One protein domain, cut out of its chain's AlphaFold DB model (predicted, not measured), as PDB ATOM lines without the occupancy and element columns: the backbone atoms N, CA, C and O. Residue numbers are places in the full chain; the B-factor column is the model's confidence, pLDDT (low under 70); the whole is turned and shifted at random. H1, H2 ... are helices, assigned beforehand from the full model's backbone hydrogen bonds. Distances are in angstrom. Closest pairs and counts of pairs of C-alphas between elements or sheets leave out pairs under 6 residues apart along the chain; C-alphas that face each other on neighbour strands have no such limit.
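AT A GLANCE: This is residues 33 to 83 of the 158 residues of the protein "GcrA cell cycle regulator" of Rhodomicrobium vannielii (strain ATCC 17100 / ATH 3.1.1 / DSM 162 / LMG 4299) (UniProt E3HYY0). What shape? H1, H2 and H3 gather into a small head; H4 leads away as an arm. What parts? The 51 printed residues include four named helices in order and no named strand. It is all helix and compact, with a 10.6 A radius of gyration of the C-alphas, spanning 31 by 20 by 20 A.

HOW THE PARTS SIT: Which touch? H1, residues 33 to 41, touches no helix. H2, residues 47 to 53, touches H3, residues 58 to 67; their closest C-alphas, Ala 51 and Pro 58, are 5.1 A apart. What follows? H4, residues 72 to 81, is about perpendicular to H3, at 84 degrees. Every O i to N i+4 pair in these helices is within hydrogen-bond range.

IN THESE COORDINATES: Where does H1 begin? C-alpha 33 is at (338.721, 312.390, 252.557). Where does H4 end? C-alpha 81, 14.3 A from C-alpha 72, is at (317.605, 316.348, 240.556).

THE WHOLE: Any cut? The printed part has no cut. Where is confidence low? Residues 77 to 83 are under pLDDT 70.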
ATOM      1  N   GLY A  33     339.306 313.731 252.637       89.06
ATOM      2  CA  GLY A  33     338.721 312.390 252.557       89.06
ATOM      3  C   GLY A  33     337.517 312.227 253.485       89.06
ATOM      4  O   GLY A  33     336.449 311.835 253.021       89.06
ATOM      5  N   ASP A  34     337.646 312.645 254.749       89.69
ATOM      6  CA  ASP A  34     336.536 312.597 255.715       89.69
ATOM      7  C   ASP A  34     335.333 313.426 255.242       89.69
ATOM      8  O   ASP A  34     334.180 313.038 255.426       89.69
ATOM      9  N   LEU A  35     335.582 314.594 254.634       89.62
ATOM     10  CA  LEU A  35     334.513 315.447 254.113       89.62
ATOM     11  C   LEU A  35     333.808 314.806 252.916       89.62
ATOM     12  O   LEU A  35     332.580 314.843 252.870       89.62
ATOM     13  N   THR A  36     334.546 314.198 251.988       90.25
ATOM     14  CA  THR A  36     333.963 313.469 250.853       90.25
ATOM     15  C   THR A  36     333.111 312.297 251.326       90.25
ATOM     16  O   THR A  36     331.995 312.119 250.842       90.25
ATOM     17  N   GLU A  37     333.585 311.544 252.317       89.81
ATOM     18  CA  GLU A  37     332.837 310.429 252.897       89.81
ATOM     19  C   GLU A  37     331.542 310.910 253.569       89.81
ATOM     20  O   GLU A  37     330.468 310.344 253.348       89.81
ATOM     21  N   ILE A  38     331.598 312.026 254.307       91.31
ATOM     22  CA  ILE A  38     330.400 312.662 254.869       91.31
ATOM     23  C   ILE A  38     329.436 313.111 253.762       91.31
ATOM     24  O   ILE A  38     328.227 312.925 253.905       91.31
ATOM     25  N   ILE A  39     329.929 313.714 252.677       89.88
ATOM     26  CA  ILE A  39     329.095 314.160 251.549       89.88
ATOM     27  C   ILE A  39     328.413 312.968 250.873       89.88
ATOM     28  O   ILE A  39     327.209 313.030 250.633       89.88
ATOM     29  N   ALA A  40     329.139 311.876 250.636       87.69
ATOM     30  CA  ALA A  40     328.572 310.652 250.081       87.69
ATOM     31  C   ALA A  40     327.501 310.056 251.011       87.69
ATOM     32  O   ALA A  40     326.399 309.734 250.569       87.69
ATOM     33  N   ALA A  41     327.766 309.996 252.320       87.56
ATOM     34  CA  ALA A  41     326.802 309.508 253.307       87.56
ATOM     35  C   ALA A  41     325.523 310.364 253.372       87.56
ATOM     36  O   ALA A  41     324.446 309.849 253.673       87.56
ATOM     37  N   LEU A  42     325.603 311.664 253.070       86.81
ATOM     38  CA  LEU A  42     324.437 312.557 253.036       86.81
ATOM     39  C   LEU A  42     323.454 312.256 251.900       86.81
ATOM     40  O   LEU A  42     322.330 312.762 251.954       86.81
ATOM     41  N   ALA A  43     323.838 311.444 250.912       81.94
ATOM     42  CA  ALA A  43     322.923 310.964 249.882       81.94
ATOM     43  C   ALA A  43     321.856 310.013 250.455       81.94
ATOM     44  O   ALA A  43     320.737 309.967 249.951       81.94
ATOM     45  N   THR A  44     322.177 309.279 251.526       79.19
ATOM     46  CA  THR A  44     321.319 308.205 252.059       79.19
ATOM     47  C   THR A  44     320.963 308.375 253.535       79.19
ATOM     48  O   THR A  44     319.933 307.870 253.983       79.19
ATOM     49  N   LEU A  45     321.767 309.111 254.304       83.62
ATOM     50  CA  LEU A  45     321.615 309.254 255.749       83.62
ATOM     51  C   LEU A  45     321.329 310.698 256.164       83.62
ATOM     52  O   LEU A  45     321.766 311.677 255.552       83.62
ATOM     53  N   ARG A  46     320.609 310.858 257.284       86.88
ATOM     54  CA  ARG A  46     320.415 312.182 257.884       86.88
ATOM     55  C   ARG A  46     321.699 312.623 258.579       86.88
ATOM     56  O   ARG A  46     322.436 311.834 259.159       86.88
ATOM     57  N   THR A  47     321.902 313.938 258.634       86.12
ATOM     58  CA  THR A  47     323.028 314.562 259.348       86.12
ATOM     59  C   THR A  47     323.125 314.151 260.818       86.12
ATOM     60  O   THR A  47     324.218 314.142 261.373       86.12
ATOM     61  N   SER A  48     321.996 313.836 261.462       85.62
ATOM     62  CA  SER A  48     321.939 313.335 262.838       85.62
ATOM     63  C   SER A  48     322.547 311.945 262.987       85.62
ATOM     64  O   SER A  48     323.223 311.691 263.980       85.62
ATOM     65  N   ASP A  49     322.322 311.067 262.013       87.12
ATOM     66  CA  ASP A  49     322.778 309.679 262.068       87.12
ATOM     67  C   ASP A  49     324.268 309.599 261.743       87.12
ATOM     68  O   ASP A  49     325.019 308.992 262.498       87.12
ATOM     69  N   ILE A  50     324.722 310.361 260.742       89.06
ATOM     70  CA  ILE A  50     326.153 310.530 260.439       89.06
ATOM     71  C   ILE A  50     326.904 311.076 261.663       89.06
ATOM     72  O   ILE A  50     327.958 310.573 262.040       89.06
ATOM     73  N   ALA A  51     326.346 312.085 262.336       88.88
ATOM     74  CA  ALA A  51     326.950 312.655 263.537       88.88
ATOM     75  C   ALA A  51     327.056 311.642 264.689       88.88
ATOM     76  O   ALA A  51     328.064 311.645 265.399       88.88
ATOM     77  N   ARG A  52     326.057 310.760 264.849       88.00
ATOM     78  CA  ARG A  52     326.084 309.676 265.841       88.00
ATOM     79  C   ARG A  52     327.194 308.673 265.528       88.00
ATOM     80  O   ARG A  52     327.974 308.368 266.422       88.00
ATOM     81  N   THR A  53     327.314 308.240 264.272       88.69
ATOM     82  CA  THR A  53     328.374 307.322 263.820       88.69
ATOM     83  C   THR A  53     329.770 307.904 264.036       88.69
ATOM     84  O   THR A  53     330.683 307.206 264.463       88.69
ATOM     85  N   LEU A  54     329.935 309.208 263.810       86.94
ATOM     86  CA  LEU A  54     331.213 309.903 263.997       86.94
ATOM     87  C   LEU A  54     331.489 310.306 265.458       86.94
ATOM     88  O   LEU A  54     332.571 310.830 265.747       86.94
ATOM     89  N   GLY A  55     330.533 310.114 266.371       87.69
ATOM     90  CA  GLY A  55     330.647 310.522 267.774       87.69
ATOM     91  C   GLY A  55     330.772 312.039 267.964       87.69
ATOM     92  O   GLY A  55     331.446 312.495 268.885       87.69
ATOM     93  N   VAL A  56     330.174 312.843 267.077       88.69
ATOM     94  CA  VAL A  56     330.249 314.315 267.119       88.69
ATOM     95  C   VAL A  56     328.869 314.948 267.277       88.69
ATOM     96  O   VAL A  56     327.845 314.377 266.920       88.69
ATOM     97  N   ASN A  57     328.819 316.186 267.774       88.75
ATOM     98  CA  ASN A  57     327.556 316.916 267.857       88.75
ATOM     99  C   ASN A  57     327.024 317.254 266.439       88.75
ATOM    100  O   ASN A  57     327.757 317.868 265.653       88.75
ATOM    101  N   PRO A  58     325.743 316.984 266.110       87.50
ATOM    102  CA  PRO A  58     325.162 317.310 264.801       87.50
ATOM    103  C   PRO A  58     325.223 318.800 264.422       87.50
ATOM    104  O   PRO A  58     325.259 319.150 263.241       87.50
ATOM    105  N   LYS A  59     325.218 319.719 265.398       88.06
ATOM    106  CA  LYS A  59     325.436 321.156 265.150       88.06
ATOM    107  C   LYS A  59     326.888 321.436 264.752       88.06
ATOM    108  O   LYS A  59     327.111 322.225 263.836       88.06
ATOM    109  N   ALA A  60     327.850 320.769 265.389       87.50
ATOM    110  CA  ALA A  60     329.268 320.899 265.062       87.50
ATOM    111  C   ALA A  60     329.573 320.338 263.664       87.50
ATOM    112  O   ALA A  60     330.263 321.002 262.894       87.50
ATOM    113  N   LEU A  61     328.969 319.200 263.296       89.75
ATOM    114  CA  LEU A  61     329.071 318.632 261.947       89.75
ATOM    115  C   LEU A  61     328.503 319.588 260.886       89.75
ATOM    116  O   LEU A  61     329.159 319.889 259.894       89.75
ATOM    117  N   ARG A  62     327.316 320.162 261.121       90.19
ATOM    118  CA  ARG A  62     326.740 321.168 260.208       90.19
ATOM    119  C   ARG A  62     327.595 322.432 260.094       90.19
ATOM    120  O   ARG A  62     327.671 323.018 259.020       90.19
ATOM    121  N   SER A  63     328.216 322.865 261.191       88.50
ATOM    122  CA  SER A  63     329.130 324.013 261.196       88.50
ATOM    123  C   SER A  63     330.431 323.710 260.443       88.50
ATOM    124  O   SER A  63     330.931 324.561 259.713       88.50
ATOM    125  N   LEU A  64     330.962 322.490 260.557       90.00
ATOM    126  CA  LEU A  64     332.102 322.025 259.765       90.00
ATOM    127  C   LEU A  64     331.803 322.059 258.263       90.00
ATOM    128  O   LEU A  64     332.580 322.648 257.521       90.00
ATOM    129  N   LEU A  65     330.683 321.470 257.837       90.81
ATOM    130  CA  LEU A  65     330.304 321.420 256.423       90.81
ATOM    131  C   LEU A  65     330.193 322.828 255.832       90.81
ATOM    132  O   LEU A  65     330.834 323.127 254.831       90.81
ATOM    133  N   ARG A  66     329.496 323.739 256.524       90.94
ATOM    134  CA  ARG A  66     329.371 325.136 256.079       90.94
ATOM    135  C   ARG A  66     330.712 325.860 255.956       90.94
ATOM    136  O   ARG A  66     330.907 326.580 254.988       90.94
ATOM    137  N   ARG A  67     331.633 325.666 256.908       87.19
ATOM    138  CA  ARG A  67     332.971 326.290 256.868       87.19
ATOM    139  C   ARG A  67     333.839 325.787 255.715       87.19
ATOM    140  O   ARG A  67     334.732 326.506 255.297       87.19
ATOM    141  N   ASN A  68     333.558 324.590 255.202       87.25
ATOM    142  CA  ASN A  68     334.214 324.025 254.023       87.25
ATOM    143  C   ASN A  68     333.402 324.261 252.733       87.25
ATOM    144  O   ASN A  68     333.595 323.556 251.752       87.25
ATOM    145  N   GLY A  69     332.458 325.213 252.733       87.31
ATOM    146  CA  GLY A  69     331.653 325.561 251.553       87.31
ATOM    147  C   GLY A  69     330.536 324.566 251.214       87.31
ATOM    148  O   GLY A  69     329.841 324.728 250.215       87.31
ATOM    149  N   ILE A  70     330.309 323.555 252.051       88.06
ATOM    150  CA  ILE A  70     329.343 322.488 251.789       88.06
ATOM    151  C   ILE A  70     327.975 322.894 252.342       88.06
ATOM    152  O   ILE A  70     327.679 322.780 253.540       88.06
ATOM    153  N   SER A  71     327.109 323.375 251.450       85.62
ATOM    154  CA  SER A  71     325.723 323.696 251.781       85.62
ATOM    155  C   SER A  71     324.829 322.464 251.665       85.62
ATOM    156  O   SER A  71     324.513 321.993 250.576       85.62
ATOM    157  N   LEU A  72     324.332 321.983 252.806       79.38
ATOM    158  CA  LEU A  72     323.362 320.882 252.866       79.38
ATOM    159  C   LEU A  72     322.068 321.159 252.093       79.38
ATOM    160  O   LEU A  72     321.412 320.220 251.652       79.38
ATOM    161  N   ARG A  73     321.680 322.434 251.957       78.56
ATOM    162  CA  ARG A  73     320.508 322.828 251.166       78.56
ATOM    163  C   ARG A  73     320.749 322.523 249.690       78.56
ATOM    164  O   ARG A  73     319.911 321.899 249.062       78.56
ATOM    165  N   VAL A  74     321.921 322.909 249.188       76.81
ATOM    166  CA  VAL A  74     322.329 322.706 247.794       76.81
ATOM    167  C   VAL A  74     322.536 321.222 247.500       76.81
ATOM    168  O   VAL A  74     322.043 320.746 246.486       76.81
ATOM    169  N   LEU A  75     323.183 320.469 248.394       73.06
ATOM    170  CA  LEU A  75     323.363 319.023 248.212       73.06
ATOM    171  C   LEU A  75     322.031 318.266 248.151       73.06
ATOM    172  O   LEU A  75     321.871 317.380 247.323       73.06
ATOM    173  N   ARG A  76     321.056 318.631 248.992       72.06
ATOM    174  CA  ARG A  76     319.717 318.019 248.954       72.06
ATOM    175  C   ARG A  76     318.923 318.403 247.714       72.06
ATOM    176  O   ARG A  76     318.142 317.590 247.243       72.06
ATOM    177  N   GLU A  77     319.110 319.620 247.217       64.00
ATOM    178  CA  GLU A  77     318.510 320.069 245.961       64.00
ATOM    179  C   GLU A  77     319.042 319.246 244.781       64.00
ATOM    180  O   GLU A  77     318.267 318.720 243.993       64.00
ATOM    181  N   HIS A  78     320.360 319.045 244.703       63.59
ATOM    182  CA  HIS A  78     320.970 318.228 243.649       63.59
ATOM    183  C   HIS A  78     320.618 316.743 243.788       63.59
ATOM    184  O   HIS A  78     320.278 316.117 242.794       63.59
ATOM    185  N   ALA A  79     320.573 316.199 245.009       60.94
ATOM    186  CA  ALA A  79     320.132 314.822 245.246       60.94
ATOM    187  C   ALA A  79     318.668 314.561 244.833       60.94
ATOM    188  O   ALA A  79     318.302 313.416 244.599       60.94
ATOM    189  N   ARG A  80     317.824 315.601 244.741       56.19
ATOM    190  CA  ARG A  80     316.476 315.490 244.155       56.19
ATOM    191  C   ARG A  80     316.486 315.538 242.626       56.19
ATOM    192  O   ARG A  80     315.556 315.023 242.022       56.19
ATOM    193  N   ARG A  81     317.493 316.171 242.014       48.56
ATOM    194  CA  ARG A  81     317.605 316.348 240.556       48.56
ATOM    195  C   ARG A  81     318.344 315.220 239.838       48.56
ATOM    196  O   ARG A  81     318.148 315.076 238.641       48.56
ATOM    197  N   ASP A  82     319.134 314.422 240.554       48.66
ATOM    198  CA  ASP A  82     319.808 313.222 240.025       48.66
ATOM    199  C   ASP A  82     318.869 311.999 239.893       48.66
ATOM    200  O   ASP A  82     319.307 310.909 239.534       48.66
ATOM    201  N   GLU A  83     317.567 312.144 240.183       40.59
ATOM    202  CA  GLU A  83     316.595 311.091 239.878       40.59
ATOM    203  C   GLU A  83     316.383 311.012 238.348       40.59
ATOM    204  O   GLU A  83     316.029 312.028 237.741       40.59
TER     205      GLU A  83